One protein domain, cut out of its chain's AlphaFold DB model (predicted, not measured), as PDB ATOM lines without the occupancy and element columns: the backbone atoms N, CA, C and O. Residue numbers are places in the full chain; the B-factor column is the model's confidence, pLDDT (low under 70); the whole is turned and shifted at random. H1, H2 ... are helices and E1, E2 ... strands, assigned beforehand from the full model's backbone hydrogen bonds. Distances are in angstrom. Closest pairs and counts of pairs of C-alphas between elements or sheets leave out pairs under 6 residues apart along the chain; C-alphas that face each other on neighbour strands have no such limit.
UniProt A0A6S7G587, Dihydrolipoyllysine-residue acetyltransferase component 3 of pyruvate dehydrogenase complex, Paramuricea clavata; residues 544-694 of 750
ATOM      1  N   LYS A 544     170.080 136.236 124.512       65.31
ATOM      2  CA  LYS A 544     170.910 137.123 125.345       65.31
ATOM      3  C   LYS A 544     172.056 137.826 124.626       65.31
ATOM      4  O   LYS A 544     172.433 138.898 125.079       65.31
ATOM      5  N   VAL A 545     172.618 137.276 123.544       77.62
ATOM      6  CA  VAL A 545     173.742 137.909 122.828       77.62
ATOM      7  C   VAL A 545     173.625 137.657 121.329       77.62
ATOM      8  O   VAL A 545     173.616 136.517 120.874       77.62
ATOM      9  N   LYS A 546     173.598 138.740 120.550       85.12
ATOM     10  CA  LYS A 546     173.587 138.696 119.087       85.12
ATOM     11  C   LYS A 546     174.882 138.052 118.525       85.12
ATOM     12  O   LYS A 546     175.970 138.530 118.859       85.12
ATOM     13  N   PRO A 547     174.813 137.045 117.632       85.50
ATOM     14  CA  PRO A 547     176.001 136.419 117.037       85.50
ATOM     15  C   PRO A 547     176.788 137.350 116.103       85.50
ATOM     16  O   PRO A 547     176.366 138.471 115.812       85.50
ATOM     17  N   MET A 548     177.953 136.907 115.626       84.50
ATOM     18  CA  MET A 548     178.755 137.624 114.622       84.50
ATOM     19  C   MET A 548     178.337 137.229 113.204       84.50
ATOM     20  O   MET A 548     177.965 136.087 112.975       84.50
ATOM     21  N   SER A 549     178.432 138.135 112.230       87.56
ATOM     22  CA  SER A 549     178.197 137.770 110.825       87.56
ATOM     23  C   SER A 549     179.413 137.037 110.243       87.56
ATOM     24  O   SER A 549     180.408 137.660 109.870       87.56
ATOM     25  N   GLU A 550     179.358 135.706 110.204       88.62
ATOM     26  CA  GLU A 550     180.452 134.822 109.781       88.62
ATOM     27  C   GLU A 550     179.924 133.506 109.168       88.62
ATOM     28  O   GLU A 550     178.744 133.383 108.826       88.62
ATOM     29  N   LYS A 551     180.813 132.518 108.985       90.81
ATOM     30  CA  LYS A 551     180.415 131.166 108.585       90.81
ATOM     31  C   LYS A 551     179.935 130.357 109.793       90.81
ATOM     32  O   LYS A 551     180.626 130.306 110.805       90.81
ATOM     33  N   TYR A 552     178.820 129.653 109.635       91.69
ATOM     34  CA  TYR A 552     178.257 128.732 110.623       91.69
ATOM     35  C   TYR A 552     177.969 127.365 110.000       91.69
ATOM     36  O   TYR A 552     177.834 127.241 108.782       91.69
ATOM     37  N   THR A 553     177.858 126.336 110.839       91.75
ATOM     38  CA  THR A 553     177.501 124.978 110.410       91.75
ATOM     39  C   THR A 553     176.017 124.752 110.648       91.75
ATOM     40  O   THR A 553     175.558 124.876 111.777       91.75
ATOM     41  N   LEU A 554     175.272 124.370 109.619       92.06
ATOM     42  CA  LEU A 554     173.882 123.940 109.759       92.06
ATOM     43  C   LEU A 554     173.760 122.431 109.557       92.06
ATOM     44  O   LEU A 554     174.606 121.799 108.921       92.06
ATOM     45  N   VAL A 555     172.699 121.861 110.121       90.75
ATOM     46  CA  VAL A 555     172.333 120.448 110.048       90.75
ATOM     47  C   VAL A 555     170.978 120.351 109.360       90.75
ATOM     48  O   VAL A 555     169.991 120.904 109.842       90.75
ATOM     49  N   ASP A 556     170.924 119.660 108.224       86.69
ATOM     50  CA  ASP A 556     169.659 119.444 107.517       86.69
ATOM     51  C   ASP A 556     168.778 118.373 108.186       86.69
ATOM     52  O   ASP A 556     169.205 117.633 109.077       86.69
ATOM     53  N   SER A 557     167.532 118.249 107.725       85.88
ATOM     54  CA  SER A 557     166.593 117.201 108.155       85.88
ATOM     55  C   SER A 557     167.092 115.751 108.016       85.88
ATOM     56  O   SER A 557     166.522 114.866 108.654       85.88
ATOM     57  N   SER A 558     168.157 115.486 107.246       85.38
ATOM     58  CA  SER A 558     168.807 114.168 107.142       85.38
ATOM     59  C   SER A 558     169.987 113.977 108.106       85.38
ATOM     60  O   SER A 558     170.616 112.919 108.108       85.38
ATOM     61  N   GLY A 559     170.287 114.975 108.946       84.19
ATOM     62  CA  GLY A 559     171.410 114.960 109.885       84.19
ATOM     63  C   GLY A 559     172.760 115.297 109.246       84.19
ATOM     64  O   GLY A 559     173.797 115.123 109.891       84.19
ATOM     65  N   LYS A 560     172.784 115.764 107.990       87.88
ATOM     66  CA  LYS A 560     174.021 116.113 107.285       87.88
ATOM     67  C   LYS A 560     174.412 117.562 107.574       87.88
ATOM     68  O   LYS A 560     173.588 118.470 107.485       87.88
ATOM     69  N   MET A 561     175.688 117.760 107.898       89.31
ATOM     70  CA  MET A 561     176.280 119.077 108.145       89.31
ATOM     71  C   MET A 561     176.684 119.776 106.840       89.31
ATOM     72  O   MET A 561     177.196 119.124 105.926       89.31
ATOM     73  N   TYR A 562     176.523 121.098 106.783       89.81
ATOM     74  CA  TYR A 562     177.031 121.962 105.710       89.81
ATOM     75  C   TYR A 562     177.414 123.353 106.245       89.81
ATOM     76  O   TYR A 562     176.837 123.830 107.222       89.81
ATOM     77  N   GLU A 563     178.402 124.005 105.622       91.62
ATOM     78  CA  GLU A 563     178.775 125.388 105.954       91.62
ATOM     79  C   GLU A 563     177.860 126.401 105.255       91.62
ATOM     80  O   GLU A 563     177.636 126.311 104.045       91.62
ATOM     81  N   ILE A 564     177.429 127.433 105.981       93.06
ATOM     82  CA  ILE A 564     176.662 128.557 105.441       93.06
ATOM     83  C   ILE A 564     177.190 129.899 105.942       93.06
ATOM     84  O   ILE A 564     177.878 129.959 106.958       93.06
ATOM     85  N   PHE A 565     176.865 130.988 105.245       93.81
ATOM     86  CA  PHE A 565     177.080 132.336 105.770       93.81
ATOM     87  C   PHE A 565     175.811 132.853 106.443       93.81
ATOM     88  O   PHE A 565     174.738 132.822 105.832       93.81
ATOM     89  N   CYS A 566     175.966 133.367 107.662       93.62
ATOM     90  CA  CYS A 566     174.912 134.061 108.387       93.62
ATOM     91  C   CYS A 566     175.233 135.552 108.479       93.62
ATOM     92  O   CYS A 566     176.334 135.928 108.881       93.62
ATOM     93  N   ASP A 567     174.262 136.400 108.147       91.69
ATOM     94  CA  ASP A 567     174.333 137.842 108.393       91.69
ATOM     95  C   ASP A 567     173.330 138.242 109.472       91.69
ATOM     96  O   ASP A 567     172.127 138.017 109.337       91.69
ATOM     97  N   PHE A 568     173.856 138.864 110.520       89.12
ATOM     98  CA  PHE A 568     173.104 139.451 111.621       89.12
ATOM     99  C   PHE A 568     173.329 140.969 111.715       89.12
ATOM    100  O   PHE A 568     172.659 141.651 112.488       89.12
ATOM    101  N   ASP A 569     174.317 141.526 111.006       85.75
ATOM    102  CA  ASP A 569     174.816 142.890 111.214       85.75
ATOM    103  C   ASP A 569     174.287 143.916 110.218       85.75
ATOM    104  O   ASP A 569     174.218 145.092 110.576       85.75
ATOM    105  N   SER A 570     173.882 143.512 109.013       84.94
ATOM    106  CA  SER A 570     173.409 144.478 108.010       84.94
ATOM    107  C   SER A 570     172.039 145.086 108.326       84.94
ATOM    108  O   SER A 570     171.757 146.204 107.900       84.94
ATOM    109  N   GLU A 571     171.175 144.364 109.044       84.94
ATOM    110  CA  GLU A 571     169.808 144.791 109.364       84.94
ATOM    111  C   GLU A 571     169.464 144.443 110.820       84.94
ATOM    112  O   GLU A 571     169.646 143.312 111.267       84.94
ATOM    113  N   GLU A 572     168.976 145.427 111.576       80.88
ATOM    114  CA  GLU A 572     168.653 145.260 112.995       80.88
ATOM    115  C   GLU A 572     167.473 144.293 113.188       80.88
ATOM    116  O   GLU A 572     166.445 144.405 112.523       80.88
ATOM    117  N   GLY A 573     167.634 143.323 114.094       84.38
ATOM    118  CA  GLY A 573     166.617 142.306 114.390       84.38
ATOM    119  C   GLY A 573     166.424 141.218 113.323       84.38
ATOM    120  O   GLY A 573     165.475 140.447 113.441       84.38
ATOM    121  N   MET A 574     167.285 141.132 112.299       87.94
ATOM    122  CA  MET A 574     167.149 140.166 111.199       87.94
ATOM    123  C   MET A 574     168.299 139.152 111.160       87.94
ATOM    124  O   MET A 574     169.468 139.534 111.138       87.94
ATOM    125  N   ALA A 575     167.965 137.861 111.084       92.00
ATOM    126  CA  ALA A 575     168.909 136.766 110.858       92.00
ATOM    127  C   ALA A 575     168.794 136.259 109.413       92.00
ATOM    128  O   ALA A 575     167.800 135.630 109.051       92.00
ATOM    129  N   TRP A 576     169.805 136.505 108.583       93.31
ATOM    130  CA  TRP A 576     169.794 136.104 107.176       93.31
ATOM    131  C   TRP A 576     170.655 134.869 106.933       93.31
ATOM    132  O   TRP A 576     171.833 134.854 107.285       93.31
ATOM    133  N   THR A 577     170.083 133.869 106.259       94.38
ATOM    134  CA  THR A 577     170.803 132.679 105.781       94.38
ATOM    135  C   THR A 577     171.072 132.819 104.284       94.38
ATOM    136  O   THR A 577     170.138 132.985 103.500       94.38
ATOM    137  N   LEU A 578     172.338 132.769 103.866       93.50
ATOM    138  CA  LEU A 578     172.703 132.787 102.446       93.50
ATOM    139  C   LEU A 578     172.294 131.469 101.768       93.50
ATOM    140  O   LEU A 578     172.667 130.413 102.261       93.50
ATOM    141  N   PHE A 579     171.604 131.505 100.624       91.00
ATOM    142  CA  PHE A 579     171.254 130.288  99.863       91.00
ATOM    143  C   PHE A 579     171.813 130.241  98.430       91.00
ATOM    144  O   PHE A 579     171.970 129.150  97.882       91.00
ATOM    145  N   GLU A 580     172.175 131.387  97.842       91.06
ATOM    146  CA  GLU A 580     172.819 131.489  96.525       91.06
ATOM    147  C   GLU A 580     173.815 132.667  96.496       91.06
ATOM    148  O   GLU A 580     173.544 133.724  97.064       91.06
ATOM    149  N   SER A 581     174.973 132.505  95.845       90.69
ATOM    150  CA  SER A 581     175.901 133.605  95.530       90.69
ATOM    151  C   SER A 581     176.768 133.290  94.309       90.69
ATOM    152  O   SER A 581     177.170 132.142  94.111       90.69
ATOM    153  N   PHE A 582     177.091 134.300  93.501       87.81
ATOM    154  CA  PHE A 582     177.987 134.159  92.351       87.81
ATOM    155  C   PHE A 582     178.747 135.455  92.039       87.81
ATOM    156  O   PHE A 582     178.288 136.553  92.361       87.81
ATOM    157  N   ASP A 583     179.892 135.330  91.363       84.56
ATOM    158  CA  ASP A 583     180.575 136.457  90.723       84.56
ATOM    159  C   ASP A 583     180.158 136.625  89.245       84.56
ATOM    160  O   ASP A 583     179.500 135.769  88.645       84.56
ATOM    161  N   LEU A 584     180.550 137.747  88.633       81.38
ATOM    162  CA  LEU A 584     180.181 138.070  87.249       81.38
ATOM    163  C   LEU A 584     180.738 137.084  86.211       81.38
ATOM    164  O   LEU A 584     180.138 136.927  85.148       81.38
ATOM    165  N   ASN A 585     181.847 136.403  86.506       83.69
ATOM    166  CA  ASN A 585     182.440 135.420  85.602       83.69
ATOM    167  C   ASN A 585     181.697 134.080  85.663       83.69
ATOM    168  O   ASN A 585     181.660 133.375  84.663       83.69
ATOM    169  N   HIS A 586     181.080 133.745  86.800       84.12
ATOM    170  CA  HIS A 586     180.399 132.466  87.025       84.12
ATOM    171  C   HIS A 586     178.863 132.555  86.985       84.12
ATOM    172  O   HIS A 586     178.203 131.519  87.062       84.12
ATOM    173  N   HIS A 587     178.279 133.750  86.818       78.12
ATOM    174  CA  HIS A 587     176.820 133.959  86.804       78.12
ATOM    175  C   HIS A 587     176.066 132.999  85.865       78.12
ATOM    176  O   HIS A 587     174.983 132.526  86.202       78.12
ATOM    177  N   PHE A 588     176.646 132.670  84.705       76.06
ATOM    178  CA  PHE A 588     176.016 131.821  83.692       76.06
ATOM    179  C   PHE A 588     175.713 130.398  84.189       76.06
ATOM    180  O   PHE A 588     174.810 129.760  83.663       76.06
ATOM    181  N   TYR A 589     176.412 129.913  85.223       78.44
ATOM    182  CA  TYR A 589     176.132 128.607  85.819       78.44
ATOM    183  C   TYR A 589     174.835 128.565  86.631       78.44
ATOM    184  O   TYR A 589     174.331 127.472  86.853       78.44
ATOM    185  N   LEU A 590     174.317 129.701  87.109       78.62
ATOM    186  CA  LEU A 590     173.124 129.755  87.969       78.62
ATOM    187  C   LEU A 590     171.973 130.527  87.327       78.62
ATOM    188  O   LEU A 590     170.823 130.129  87.459       78.62
ATOM    189  N   VAL A 591     172.279 131.580  86.563       69.00
ATOM    190  CA  VAL A 591     171.276 132.447  85.926       69.00
ATOM    191  C   VAL A 591     170.390 131.701  84.922       69.00
ATOM    192  O   VAL A 591     169.311 132.204  84.637       69.00
ATOM    193  N   GLU A 592     170.800 130.529  84.418       69.50
ATOM    194  CA  GLU A 592     169.987 129.674  83.534       69.50
ATOM    195  C   GLU A 592     169.034 128.705  84.264       69.50
ATOM    196  O   GLU A 592     168.214 128.081  83.597       69.50
ATOM    197  N   TYR A 593     169.104 128.589  85.599       77.81
ATOM    198  CA  TYR A 593     168.326 127.625  86.394       77.81
ATOM    199  C   TYR A 593     167.399 128.332  87.387       77.81
ATOM    200  O   TYR A 593     167.848 129.000  88.325       77.81
ATOM    201  N   SER A 594     166.089 128.157  87.207       78.94
ATOM    202  CA  SER A 594     165.073 128.779  88.067       78.94
ATOM    203  C   SER A 594     165.163 128.282  89.517       78.94
ATOM    204  O   SER A 594     165.651 127.183  89.777       78.94
ATOM    205  N   PHE A 595     164.687 129.055  90.495       83.75
ATOM    206  CA  PHE A 595     164.660 128.637  91.906       83.75
ATOM    207  C   PHE A 595     163.687 127.472  92.185       83.75
ATOM    208  O   PHE A 595     163.788 126.818  93.225       83.75
ATOM    209  N   THR A 596     162.798 127.144  91.240       83.25
ATOM    210  CA  THR A 596     161.967 125.934  91.300       83.25
ATOM    211  C   THR A 596     162.738 124.658  90.909       83.25
ATOM    212  O   THR A 596     162.241 123.560  91.176       83.25
ATOM    213  N   GLU A 597     163.958 124.759  90.369       84.62
ATOM    214  CA  GLU A 597     164.823 123.629  89.988       84.62
ATOM    215  C   GLU A 597     165.901 123.311  91.044       84.62
ATOM    216  O   GLU A 597     166.516 124.200  91.645       84.62
ATOM    217  N   ASP A 598     166.170 122.014  91.247       90.12
ATOM    218  CA  ASP A 598     167.235 121.544  92.139       90.12
ATOM    219  C   ASP A 598     168.586 121.508  91.411       90.12
ATOM    220  O   ASP A 598     168.869 120.605  90.624       90.12
ATOM    221  N   TYR A 599     169.409 122.531  91.653       90.12
ATOM    222  CA  TYR A 599     170.685 122.724  90.964       90.12
ATOM    223  C   TYR A 599     171.805 123.191  91.918       90.12
ATOM    224  O   TYR A 599     172.264 124.332  91.835       90.12
ATOM    225  N   PRO A 600     172.248 122.345  92.867       91.88
ATOM    226  CA  PRO A 600     173.255 122.731  93.851       91.88
ATOM    227  C   PRO A 600     174.628 123.031  93.230       91.88
ATOM    228  O   PRO A 600     175.066 122.395  92.264       91.88
ATOM    229  N   LYS A 601     175.352 123.975  93.841       92.44
ATOM    230  CA  LYS A 601     176.769 124.272  93.573       92.44
ATOM    231  C   LYS A 601     177.496 124.511  94.885       92.44
ATOM    232  O   LYS A 601     177.141 125.430  95.614       92.44
ATOM    233  N   ASN A 602     178.548 123.734  95.145       89.19
ATOM    234  CA  ASN A 602     179.368 123.848  96.356       89.19
ATOM    235  C   ASN A 602     178.532 123.824  97.660       89.19
ATOM    236  O   ASN A 602     178.910 124.432  98.654       89.19
ATOM    237  N   ASP A 603     177.407 123.103  97.672       85.44
ATOM    238  CA  ASP A 603     176.369 123.115  98.719       85.44
ATOM    239  C   ASP A 603     176.814 122.554 100.083       85.44
ATOM    240  O   ASP A 603     176.058 122.594 101.052       85.44
ATOM    241  N   HIS A 604     178.040 122.034 100.180       84.38
ATOM    242  CA  HIS A 604     178.650 121.574 101.432       84.38
ATOM    243  C   HIS A 604     179.780 122.475 101.947       84.38
ATOM    244  O   HIS A 604     180.135 122.362 103.118       84.38
ATOM    245  N   SER A 605     180.335 123.371 101.120       85.94
ATOM    246  CA  SER A 605     181.360 124.329 101.552       85.94
ATOM    247  C   SER A 605     181.256 125.636 100.771       85.94
ATOM    248  O   SER A 605     181.443 125.691  99.554       85.94
ATOM    249  N   LEU A 606     180.955 126.707 101.502       88.12
ATOM    250  CA  LEU A 606     180.631 128.014 100.948       88.12
ATOM    251  C   LEU A 606     181.757 128.609 100.084       88.12
ATOM    252  O   LEU A 606     182.852 128.897 100.580       88.12
ATOM    253  N   ASN A 607     181.417 128.941  98.833       89.44
ATOM    254  CA  ASN A 607     182.278 129.654  97.891       89.44
ATOM    255  C   ASN A 607     181.555 130.859  97.258       89.44
ATOM    256  O   ASN A 607     180.752 130.697  96.345       89.44
ATOM    257  N   TRP A 608     181.916 132.076  97.678       88.31
ATOM    258  CA  TRP A 608     181.337 133.340  97.191       88.31
ATOM    259  C   TRP A 608     181.334 133.533  95.663       88.31
ATOM    260  O   TRP A 608     180.548 134.332  95.159       88.31
ATOM    261  N   LYS A 609     182.219 132.857  94.916       90.19
ATOM    262  CA  LYS A 609     182.272 132.972  93.448       90.19
ATOM    263  C   LYS A 609     181.176 132.177  92.747       90.19
ATOM    264  O   LYS A 609     180.768 132.560  91.656       90.19
ATOM    265  N   LEU A 610     180.742 131.068  93.346       89.94
ATOM    266  CA  LEU A 610     179.711 130.179  92.821       89.94
ATOM    267  C   LEU A 610     179.228 129.254  93.946       89.94
ATOM    268  O   LEU A 610     179.931 128.317  94.326       89.94
ATOM    269  N   PHE A 611     178.029 129.500  94.460       92.06
ATOM    270  CA  PHE A 611     177.404 128.718  95.521       92.06
ATOM    271  C   PHE A 611     175.883 128.727  95.364       92.06
ATOM    272  O   PHE A 611     175.301 129.780  95.111       92.06
ATOM    273  N   ARG A 612     175.247 127.569  95.538       91.75
ATOM    274  CA  ARG A 612     173.790 127.399  95.587       91.75
ATOM    275  C   ARG A 612     173.455 126.160  96.409       91.75
ATOM    276  O   ARG A 612     173.985 125.085  96.126       91.75
ATOM    277  N   LEU A 613     172.572 126.301  97.390       92.50
ATOM    278  CA  LEU A 613     172.044 125.171  98.154       92.50
ATOM    279  C   LEU A 613     171.118 124.290  97.296       92.50
ATOM    280  O   LEU A 613     170.459 124.758  96.369       92.50
ATOM    281  N   ARG A 614     171.033 123.003  97.642       92.25
ATOM    282  CA  ARG A 614     170.041 122.076  97.071       92.25
ATOM    283  C   ARG A 614     168.613 122.488  97.448       92.25
ATOM    284  O   ARG A 614     168.376 122.942  98.572       92.25
ATOM    285  N   LYS A 615     167.649 122.306  96.539       90.38
ATOM    286  CA  LYS A 615     166.271 122.818  96.673       90.38
ATOM    287  C   LYS A 615     165.589 122.342  97.951       90.38
ATOM    288  O   LYS A 615     164.938 123.146  98.603       90.38
ATOM    289  N   SER A 616     165.782 121.086  98.355       91.00
ATOM    290  CA  SER A 616     165.198 120.556  99.596       91.00
ATOM    291  C   SER A 616     165.619 121.343 100.844       91.00
ATOM    292  O   SER A 616     164.779 121.637 101.691       91.00
ATOM    293  N   VAL A 617     166.890 121.749 100.926       91.62
ATOM    294  CA  VAL A 617     167.419 122.560 102.035       91.62
ATOM    295  C   VAL A 617     166.934 124.006 101.927       91.62
ATOM    296  O   VAL A 617     166.532 124.586 102.932       91.62
ATOM    297  N   MET A 618     166.889 124.578 100.716       91.50
ATOM    298  CA  MET A 618     166.307 125.913 100.511       91.50
ATOM    299  C   MET A 618     164.834 125.963 100.940       91.50
ATOM    300  O   MET A 618     164.424 126.922 101.585       91.50
ATOM    301  N   SER A 619     164.050 124.921 100.642       91.81
ATOM    302  CA  SER A 619     162.650 124.803 101.065       91.81
ATOM    303  C   SER A 619     162.507 124.657 102.583       91.81
ATOM    304  O   SER A 619     161.619 125.282 103.155       91.81
ATOM    305  N   GLU A 620     163.389 123.897 103.248       90.44
ATOM    306  CA  GLU A 620     163.409 123.800 104.716       90.44
ATOM    307  C   GLU A 620     163.677 125.183 105.349       90.44
ATOM    308  O   GLU A 620     162.899 125.635 106.191       90.44
ATOM    309  N   ILE A 621     164.693 125.913 104.870       90.81
ATOM    310  CA  ILE A 621     165.025 127.273 105.339       90.81
ATOM    311  C   ILE A 621     163.877 128.254 105.052       90.81
ATOM    312  O   ILE A 621     163.493 129.015 105.941       90.81
ATOM    313  N   SER A 622     163.300 128.224 103.844       91.50
ATOM    314  CA  SER A 622     162.180 129.094 103.448       91.50
ATOM    315  C   SER A 622     160.967 128.896 104.363       91.50
ATOM    316  O   SER A 622     160.402 129.871 104.851       91.50
ATOM    317  N   SER A 623     160.640 127.644 104.715       91.25
ATOM    318  CA  SER A 623     159.523 127.318 105.622       91.25
ATOM    319  C   SER A 623     159.654 127.887 107.045       91.25
ATOM    320  O   SER A 623     158.655 128.005 107.751       91.25
ATOM    321  N   LEU A 624     160.871 128.266 107.452       91.06
ATOM    322  CA  LEU A 624     161.200 128.875 108.746       91.06
ATOM    323  C   LEU A 624     161.550 130.372 108.625       91.06
ATOM    324  O   LEU A 624     161.914 131.005 109.615       91.06
ATOM    325  N   SER A 625     161.454 130.944 107.422       92.38
ATOM    326  CA  SER A 625     161.846 132.319 107.103       92.38
ATOM    327  C   SER A 625     160.635 133.216 106.839       92.38
ATOM    328  O   SER A 625     159.547 132.762 106.494       92.38
ATOM    329  N   THR A 626     160.821 134.529 106.976       93.50
ATOM    330  CA  THR A 626     159.762 135.541 106.786       93.50
ATOM    331  C   THR A 626     159.987 136.427 105.559       93.50
ATOM    332  O   THR A 626     159.027 136.837 104.899       93.50
ATOM    333  N   PHE A 627     161.248 136.687 105.212       92.88
ATOM    334  CA  PHE A 627     161.660 137.518 104.084       92.88
ATOM    335  C   PHE A 627     162.742 136.819 103.264       92.88
ATOM    336  O   PHE A 627     163.531 136.037 103.794       92.88
ATOM    337  N   TRP A 628     162.848 137.197 101.995       90.62
ATOM    338  CA  TRP A 628     164.058 137.022 101.200       90.62
ATOM    339  C   TRP A 628     164.570 138.389 100.735       90.62
ATOM    340  O   TRP A 628     163.838 139.384 100.708       90.62
ATOM    341  N   ARG A 629     165.856 138.446 100.387       91.62
ATOM    342  CA  ARG A 629     166.502 139.643  99.846       91.62
ATOM    343  C   ARG A 629     167.584 139.275  98.838       91.62
ATOM    344  O   ARG A 629     168.128 138.174  98.897       91.62
ATOM    345  N   ALA A 630     167.937 140.214  97.970       88.38
ATOM    346  CA  ALA A 630     169.105 140.121  97.098       88.38
ATOM    347  C   ALA A 630     169.860 141.457  97.089       88.38
ATOM    348  O   ALA A 630     169.250 142.514  97.232       88.38
ATOM    349  N   THR A 631     171.187 141.405  96.945       87.31
ATOM    350  CA  THR A 631     172.079 142.574  97.008       87.31
ATOM    351  C   THR A 631     173.346 142.343  96.188       87.31
ATOM    352  O   THR A 631     173.751 141.200  95.961       87.31
ATOM    353  N   CYS A 632     174.007 143.423  95.777       83.62
ATOM    354  CA  CYS A 632     175.258 143.365  95.025       83.62
ATOM    355  C   CYS A 632     176.507 143.367  95.923       83.62
ATOM    356  O   CYS A 632     176.515 143.963  96.994       83.62
ATOM    357  N   SER A 633     177.591 142.729  95.460       80.75
ATOM    358  CA  SER A 633     178.957 142.880  96.010       80.75
ATOM    359  C   SER A 633     179.129 142.648  97.528       80.75
ATOM    360  O   SER A 633     180.074 143.170  98.127       80.75
ATOM    361  N   TYR A 634     178.273 141.815  98.135       83.69
ATOM    362  CA  TYR A 634     178.210 141.597  99.588       83.69
ATOM    363  C   TYR A 634     179.571 141.282 100.233       83.69
ATOM    364  O   TYR A 634     179.946 141.880 101.237       83.69
ATOM    365  N   SER A 635     180.356 140.382  99.635       78.38
ATOM    366  CA  SER A 635     181.663 139.961 100.166       78.38
ATOM    367  C   SER A 635     182.744 141.054 100.158       78.38
ATOM    368  O   SER A 635     183.806 140.858 100.747       78.38
ATOM    369  N   VAL A 636     182.490 142.197  99.508       78.62
ATOM    370  CA  VAL A 636     183.412 143.341  99.415       78.62
ATOM    371  C   VAL A 636     182.935 144.520 100.269       78.62
ATOM    372  O   VAL A 636     183.752 145.147 100.946       78.62
ATOM    373  N   TYR A 637     181.632 144.823 100.249       76.81
ATOM    374  CA  TYR A 637     181.073 146.038 100.863       76.81
ATOM    375  C   TYR A 637     180.061 145.785 101.998       76.81
ATOM    376  O   TYR A 637     179.718 146.730 102.706       76.81
ATOM    377  N   GLY A 638     179.627 144.539 102.216       79.94
ATOM    378  CA  GLY A 638     178.432 144.217 103.006       79.94
ATOM    379  C   GLY A 638     177.151 144.524 102.226       79.94
ATOM    380  O   GLY A 638     177.177 144.590 100.996       79.94
ATOM    381  N   VAL A 639     176.031 144.734 102.921       80.81
ATOM    382  CA  VAL A 639     174.844 145.339 102.293       80.81
ATOM    383  C   VAL A 639     175.120 146.813 102.013       80.81
ATOM    384  O   VAL A 639     175.202 147.630 102.932       80.81
ATOM    385  N   ASP A 640     175.216 147.153 100.731       75.19
ATOM    386  CA  ASP A 640     174.782 148.464 100.264       75.19
ATOM    387  C   ASP A 640     173.262 148.383 100.066       75.19
ATOM    388  O   ASP A 640     172.760 147.408  99.508       75.19
ATOM    389  N   PHE A 641     172.519 149.380 100.548       83.19
ATOM    390  CA  PHE A 641     171.082 149.457 100.276       83.19
ATOM    391  C   PHE A 641     170.800 149.920  98.846       83.19
ATOM    392  O   PHE A 641     169.655 149.857  98.424       83.19
ATOM    393  N   ARG A 642     171.823 150.337  98.090       80.44
ATOM    394  CA  ARG A 642     171.770 150.526  96.641       80.44
ATOM    395  C   ARG A 642     172.012 149.204  95.907       80.44
ATOM    396  O   ARG A 642     172.940 148.472  96.232       80.44
ATOM    397  N   ASP A 643     171.227 148.948  94.862       81.25
ATOM    398  CA  ASP A 643     171.187 147.662  94.145       81.25
ATOM    399  C   ASP A 643     170.790 146.484  95.068       81.25
ATOM    400  O   ASP A 643     171.407 145.411  95.055       81.25
ATOM    401  N   TYR A 644     169.729 146.713  95.853       86.69
ATOM    402  CA  TYR A 644     169.167 145.836  96.883       86.69
ATOM    403  C   TYR A 644     167.634 145.716  96.745       86.69
ATOM    404  O   TYR A 644     166.932 146.672  96.404       86.69
ATOM    405  N   ILE A 645     167.091 144.544  97.081       87.69
ATOM    406  CA  ILE A 645     165.646 144.274  97.174       87.69
ATOM    407  C   ILE A 645     165.339 143.394  98.392       87.69
ATOM    408  O   ILE A 645     166.084 142.453  98.658       87.69
ATOM    409  N   ARG A 646     164.225 143.657  99.091       91.00
ATOM    410  CA  ARG A 646     163.677 142.822 100.177       91.00
ATOM    411  C   ARG A 646     162.169 142.637 100.020       91.00
ATOM    412  O   ARG A 646     161.441 143.614  99.831       91.00
ATOM    413  N   VAL A 647     161.714 141.390 100.132       89.12
ATOM    414  CA  VAL A 647     160.315 140.982  99.920       89.12
ATOM    415  C   VAL A 647     159.918 139.918 100.947       89.12
ATOM    416  O   VAL A 647     160.721 139.054 101.304       89.12
ATOM    417  N   ARG A 648     158.668 139.947 101.420       91.19
ATOM    418  CA  ARG A 648     158.085 138.867 102.236       91.19
ATOM    419  C   ARG A 648     157.867 137.605 101.413       91.19
ATOM    420  O   ARG A 648     157.236 137.660 100.359       91.19
ATOM    421  N   LEU A 649     158.247 136.460 101.976       90.19
ATOM    422  CA  LEU A 649     157.945 135.145 101.397       90.19
ATOM    423  C   LEU A 649     156.431 134.906 101.262       90.19
ATOM    424  O   LEU A 649     155.988 134.265 100.318       90.19
ATOM    425  N   SER A 650     155.617 135.504 102.143       90.00
ATOM    426  CA  SER A 650     154.150 135.453 102.061       90.00
ATOM    427  C   SER A 650     153.541 136.272 100.912       90.00
ATOM    428  O   SER A 650     152.342 136.160 100.677       90.00
ATOM    429  N   ILE A 651     154.320 137.142 100.257       85.38
ATOM    430  CA  ILE A 651     153.904 137.880  99.052       85.38
ATOM    431  C   ILE A 651     154.439 137.166  97.808       85.38
ATOM    432  O   ILE A 651     153.710 137.006  96.835       85.38
ATOM    433  N   MET A 652     155.704 136.737  97.838       83.69
ATOM    434  CA  MET A 652     156.345 136.017  96.742       83.69
ATOM    435  C   MET A 652     157.452 135.107  97.293       83.69
ATOM    436  O   MET A 652     158.429 135.600  97.857       83.69
ATOM    437  N   ASP A 653     157.303 133.791  97.112       85.88
ATOM    438  CA  ASP A 653     158.333 132.782  97.402       85.88
ATOM    439  C   ASP A 653     159.057 132.372  96.103       85.88
ATOM    440  O   ASP A 653     158.447 131.723  95.244       85.88
ATOM    441  N   PRO A 654     160.360 132.686  95.944       83.38
ATOM    442  CA  PRO A 654     161.135 132.309  94.762       83.38
ATOM    443  C   PRO A 654     161.157 130.799  94.475       83.38
ATOM    444  O   PRO A 654     161.281 130.407  93.315       83.38
ATOM    445  N   LEU A 655     161.029 129.944  95.499       86.12
ATOM    446  CA  LEU A 655     161.101 128.479  95.372       86.12
ATOM    447  C   LEU A 655     159.800 127.843  94.852       86.12
ATOM    448  O   LEU A 655     159.822 126.689  94.402       86.12
ATOM    449  N   ALA A 656     158.690 128.585  94.928       81.06
ATOM    450  CA  ALA A 656     157.353 128.173  94.501       81.06
ATOM    451  C   ALA A 656     156.848 128.933  93.258       81.06
ATOM    452  O   ALA A 656     155.961 128.443  92.563       81.06
ATOM    453  N   TYR A 657     157.400 130.114  92.966       71.19
ATOM    454  CA  TYR A 657     156.932 130.985  91.889       71.19
ATOM    455  C   TYR A 657     157.387 130.513  90.493       71.19
ATOM    456  O   TYR A 657     158.570 130.559  90.150       71.19
ATOM    457  N   ASP A 658     156.427 130.090  89.673       67.25
ATOM    458  CA  ASP A 658     156.616 129.500  88.333       67.25
ATOM    459  C   ASP A 658     156.264 130.472  87.179       67.25
ATOM    460  O   ASP A 658     156.596 130.225  86.023       67.25
ATOM    461  N   HIS A 659     155.580 131.585  87.472       62.78
ATOM    462  CA  HIS A 659     154.656 132.203  86.517       62.78
ATOM    463  C   HIS A 659     155.095 133.535  85.860       62.78
ATOM    464  O   HIS A 659     156.088 134.180  86.205       62.78
ATOM    465  N   SER A 660     154.288 133.926  84.864       57.88
ATOM    466  CA  SER A 660     154.301 135.178  84.089       57.88
ATOM    467  C   SER A 660     154.509 136.448  84.932       57.88
ATOM    468  O   SER A 660     154.167 136.442  86.107       57.88
ATOM    469  N   PRO A 661     155.020 137.557  84.355       63.34
ATOM    470  CA  PRO A 661     155.307 138.787  85.099       63.34
ATOM    471  C   PRO A 661     154.108 139.333  85.874       63.34
ATOM    472  O   PRO A 661     153.127 139.782  85.279       63.34
ATOM    473  N   GLU A 662     154.241 139.339  87.199       66.81
ATOM    474  CA  GLU A 662     153.226 139.795  88.140       66.81
ATOM    475  C   GLU A 662     153.746 140.978  88.966       66.81
ATOM    476  O   GLU A 662     154.931 141.100  89.282       66.81
ATOM    477  N   CYS A 663     152.830 141.885  89.288       74.44
ATOM    478  CA  CYS A 663     153.075 143.074  90.089       74.44
ATOM    479  C   CYS A 663     153.036 142.723  91.587       74.44
ATOM    480  O   CYS A 663     151.977 142.781  92.212       74.44
ATOM    481  N   SER A 664     154.186 142.386  92.176       79.25
ATOM    482  CA  SER A 664     154.312 142.055  93.602       79.25
ATOM    483  C   SER A 664     154.692 143.277  94.444       79.25
ATOM    484  O   SER A 664     155.508 144.106  94.037       79.25
ATOM    485  N   THR A 665     154.141 143.386  95.654       86.06
ATOM    486  CA  THR A 665     154.541 144.429  96.614       86.06
ATOM    487  C   THR A 665     155.873 144.073  97.277       86.06
ATOM    488  O   THR A 665     156.026 142.981  97.818       86.06
ATOM    489  N   VAL A 666     156.827 145.003  97.267       86.00
ATOM    490  CA  VAL A 666     158.166 144.854  97.859       86.00
ATOM    491  C   VAL A 666     158.295 145.753  99.093       86.00
ATOM    492  O   VAL A 666     157.871 146.909  99.058       86.00
ATOM    493  N   ASP A 667     158.871 145.254 100.193       88.44
ATOM    494  CA  ASP A 667     159.035 146.056 101.420       88.44
ATOM    495  C   ASP A 667     160.029 147.205 101.189       88.44
ATOM    496  O   ASP A 667     159.811 148.337 101.623       88.44
ATOM    497  N   TYR A 668     161.131 146.904 100.497       88.88
ATOM    498  CA  TYR A 668     162.154 147.870 100.111       88.88
ATOM    499  C   TYR A 668     162.810 147.452  98.792       88.88
ATOM    500  O   TYR A 668     163.117 146.276  98.582       88.88
ATOM    501  N   PHE A 669     163.062 148.429  97.928       85.94
ATOM    502  CA  PHE A 669     163.761 148.270  96.659       85.94
ATOM    503  C   PHE A 669     164.573 149.537  96.395       85.94
ATOM    504  O   PHE A 669     164.026 150.631  96.485       85.94
ATOM    505  N   ASP A 670     165.841 149.400  96.026       85.12
ATOM    506  CA  ASP A 670     166.626 150.443  95.359       85.12
ATOM    507  C   ASP A 670     167.511 149.751  94.332       85.12
ATOM    508  O   ASP A 670     168.361 148.937  94.692       85.12
ATOM    509  N   ILE A 671     167.331 150.069  93.052       78.44
ATOM    510  CA  ILE A 671     168.281 149.657  92.021       78.44
ATOM    511  C   ILE A 671     168.735 150.895  91.251       78.44
ATOM    512  O   ILE A 671     167.930 151.700  90.780       78.44
ATOM    513  N   LYS A 672     170.056 151.054  91.136       77.69
ATOM    514  CA  LYS A 672     170.781 152.187  90.537       77.69
ATOM    515  C   LYS A 672     170.510 153.557  91.170       77.69
ATOM    516  O   LYS A 672     171.086 154.543  90.701       77.69
ATOM    517  N   GLY A 673     169.781 153.630  92.282       78.38
ATOM    518  CA  GLY A 673     169.323 154.865  92.922       78.38
ATOM    519  C   GLY A 673     167.843 155.185  92.679       78.38
ATOM    520  O   GLY A 673     167.376 156.210  93.171       78.38
ATOM    521  N   THR A 674     167.096 154.347  91.945       80.19
ATOM    522  CA  THR A 674     165.626 154.401  91.950       80.19
ATOM    523  C   THR A 674     165.133 153.600  93.149       80.19
ATOM    524  O   THR A 674     165.040 152.374  93.064       80.19
ATOM    525  N   ASN A 675     164.830 154.275  94.263       85.00
ATOM    526  CA  ASN A 675     164.283 153.629  95.458       85.00
ATOM    527  C   ASN A 675     162.764 153.736  95.603       85.00
ATOM    528  O   ASN A 675     162.122 154.676  95.136       85.00
ATOM    529  N   CYS A 676     162.206 152.752  96.303       84.00
ATOM    530  CA  CYS A 676     160.853 152.759  96.823       84.00
ATOM    531  C   CYS A 676     160.764 151.976  98.147       84.00
ATOM    532  O   CYS A 676     161.562 151.080  98.431       84.00
ATOM    533  N   MET A 677     159.740 152.289  98.939       88.81
ATOM    534  CA  MET A 677     159.343 151.530 100.127       88.81
ATOM    535  C   MET A 677     157.874 151.149  99.987       88.81
ATOM    536  O   MET A 677     157.071 151.999  99.599       88.81
ATOM    537  N   ASN A 678     157.522 149.900 100.307       88.50
ATOM    538  CA  ASN A 678     156.157 149.367 100.183       88.50
ATOM    539  C   ASN A 678     155.502 149.639  98.809       88.50
ATOM    540  O   ASN A 678     154.301 149.905  98.739       88.50
ATOM    541  N   CYS A 679     156.282 149.618  97.722       84.00
ATOM    542  CA  CYS A 679     155.765 149.827  96.368       84.00
ATOM    543  C   CYS A 679     155.558 148.503  95.632       84.00
ATOM    544  O   CYS A 679     155.953 147.439  96.103       84.00
ATOM    545  N   THR A 680     154.935 148.565  94.462       83.06
ATOM    546  CA  THR A 680     154.712 147.403  93.603       83.06
ATOM    547  C   THR A 680     155.762 147.372  92.499       83.06
ATOM    548  O   THR A 680     155.916 148.361  91.786       83.06
ATOM    549  N   GLN A 681     156.459 146.246  92.343       81.31
ATOM    550  CA  GLN A 681     157.400 146.010  91.247       81.31
ATOM    551  C   GLN A 681     157.039 144.730  90.499       81.31
ATOM    552  O   GLN A 681     156.514 143.779  91.078       81.31
ATOM    553  N   ILE A 682     157.329 144.695  89.199       74.75
ATOM    554  CA  ILE A 682     157.106 143.496  88.389       74.75
ATOM    555  C   ILE A 682     158.230 142.508  88.678       74.75
ATOM    556  O   ILE A 682     159.389 142.792  88.363       74.75
ATOM    557  N   ILE A 683     157.882 141.348  89.232       73.19
ATOM    558  CA  ILE A 683     158.784 140.214  89.447       73.19
ATOM    559  C   ILE A 683     158.384 139.107  88.466       73.19
ATOM    560  O   ILE A 683     157.202 138.861  88.234       73.19
ATOM    561  N   PHE A 684     159.361 138.441  87.852       69.31
ATOM    562  CA  PHE A 684     159.103 137.266  87.025       69.31
ATOM    563  C   PHE A 684     160.197 136.214  87.154       69.31
ATOM    564  O   PHE A 684     161.388 136.527  87.126       69.31
ATOM    565  N   GLN A 685     159.777 134.953  87.215       66.69
ATOM    566  CA  GLN A 685     160.639 133.800  87.036       66.69
ATOM    567  C   GLN A 685     160.150 133.035  85.811       66.69
ATOM    568  O   GLN A 685     158.971 132.768  85.644       66.69
ATOM    569  N   THR A 686     161.080 132.708  84.931       61.72
ATOM    570  CA  THR A 686     160.888 131.749  83.843       61.72
ATOM    571  C   THR A 686     161.720 130.518  84.164       61.72
ATOM    572  O   THR A 686     162.687 130.628  84.921       61.72
ATOM    573  N   ASN A 687     161.468 129.402  83.477       52.25
ATOM    574  CA  ASN A 687     162.268 128.161  83.490       52.25
ATOM    575  C   ASN A 687     163.747 128.354  83.064       52.25
ATOM    576  O   ASN A 687     164.409 127.393  82.687       52.25
ATOM    577  N   LYS A 688     164.224 129.606  82.972       50.56
ATOM    578  CA  LYS A 688     165.574 130.007  82.581       50.56
ATOM    579  C   LYS A 688     166.120 131.259  83.281       50.56
ATOM    580  O   LYS A 688     167.257 131.574  82.970       50.56
ATOM    581  N   ARG A 689     165.352 132.032  84.080       48.94
ATOM    582  CA  ARG A 689     165.774 133.307  84.743       48.94
ATOM    583  C   ARG A 689     164.781 133.789  85.804       48.94
ATOM    584  O   ARG A 689     163.589 133.760  85.521       48.94
ATOM    585  N   CYS A 690     165.260 134.409  86.888       44.91
ATOM    586  CA  CYS A 690     164.487 135.345  87.726       44.91
ATOM    587  C   CYS A 690     164.847 136.813  87.386       44.91
ATOM    588  O   CYS A 690     165.966 137.093  86.944       44.91
ATOM    589  N   SER A 691     163.916 137.766  87.497       50.50
ATOM    590  CA  SER A 691     164.127 139.192  87.177       50.50
ATOM    591  C   SER A 691     163.078 140.116  87.809       50.50
ATOM    592  O   SER A 691     161.931 139.724  87.980       50.50
ATOM    593  N   VAL A 692     163.473 141.362  88.108       47.56
ATOM    594  CA  VAL A 692     162.606 142.426  88.653       47.56
ATOM    595  C   VAL A 692     162.817 143.704  87.849       47.56
ATOM    596  O   VAL A 692     163.956 144.166  87.757       47.56
ATOM    597  N   SER A 693     161.756 144.269  87.268       42.59
ATOM    598  CA  SER A 693     161.848 145.442  86.383       42.59
ATOM    599  C   SER A 693     161.253 146.711  86.989       42.59
ATOM    600  O   SER A 693     160.119 146.692  87.459       42.59
ATOM    601  N   ASP A 694     161.991 147.816  86.861       34.78
ATOM    602  CA  ASP A 694     161.545 149.181  87.150       34.78
ATOM    603  C   ASP A 694     160.871 149.817  85.911       34.78
ATOM    604  O   ASP A 694     161.248 149.549  84.766       34.78
TER     605      ASP A 694
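What this domain is: This is residues 544 to 694 of the 750 residues of the protein "Dihydrolipoyllysine-residue acetyltransferase component 3 of pyruvate dehydrogenase complex" of Paramuricea clavata (UniProt A0A6S7G587). A strongly twisted, curled sheet of five strands, E5 to E9, makes one end of the domain, and the hairpin E1 and E2 makes the other; between them lie the short strand pair E3 and E4, the helix H2 and long loops. The printed part has 151 residues with three named helices and nine named strands, in the order E1 E2 E3 H1 E4 H2 E5 H3 E6 E7 E8 E9. The large sheet runs E5 E6 E7 E8 E9, antiparallel throughout. The class is mixed, helices and strands, with under half of the residues in named elements. The whole is compact, with a radius of gyration of the C-alphas of 15.2 A and spans of 40 by 37 by 31 A.

Where its parts are: E1, residues 551 to 555, begins at C-alpha 551 (180.415, 131.166, 108.585). E2 is residues 561 to 567, 18.9 A long, and E3 residues 580 to 582. H1 is residues 588 to 591, E4 residues 610 to 612, and H2 residues 615 to 623, 12.1 A long. E5, residues 627 to 631, begins at C-alpha 627 (161.660, 137.518, 104.084). H3 is residues 634 to 637 and E6 residues 644 to 648, 14.1 A long. E7 is residues 662 to 671, 18.4 A, and E8 residues 674 to 686, 24.5 A. E9, residues 689 to 693, ends at C-alpha 693 (161.848, 145.442, 86.383).

How they stand to each other: E6 E7 E8 E9 form a meander, each strand the antiparallel neighbour of the one before. E5 and E9 are the edge strands. E7 bends by 102 degrees at residue 667 and E8 by 110 degrees at residue 677. Within hydrogen-bond range are N 628 and O 647 of E5 and E6, 2.9 A, N 646 and O 668 of E6 and E7, 2.9 A, N 666 and O 679 of E7 and E8, 2.8 A, and N 691 and O 684 of E9 and E8, 2.8 A. The closest C-alphas of H1 and E9 are those of Val 591 and Arg 689, 5.7 A apart. H2 and H3 are not on this sheet; H1 is only just not on it, with 4 pairs of C-alphas within 10 A. H1 and E4 are near each other. E3 and E4 are antiparallel, with N 581 and O 611 at 2.8 A. E1 and E2 are a hairpin, with N 552 and O 564 at 2.9 A; E2 and E3 are apart. In H2 every O i to N i+4 pair is within hydrogen-bond range; H1 and H3 are too short for such a pair, and neither has its one O i to N i+3 pair within range.

The domain as a whole: The C-alphas farthest apart, those of Lys 544 and Ser 660, are 44.5 A apart. The printed part has no cut. The links E2 to E3, H1 to E4 and E6 to E7 are long; in the first, residues 576 to 577 pair antiparallel with residues 566 to 567 of E2. The mean pLDDT of the printed part is 82.7; it is under 70 at residues 544, 591 to 592, 658 to 662 and 684 to 694.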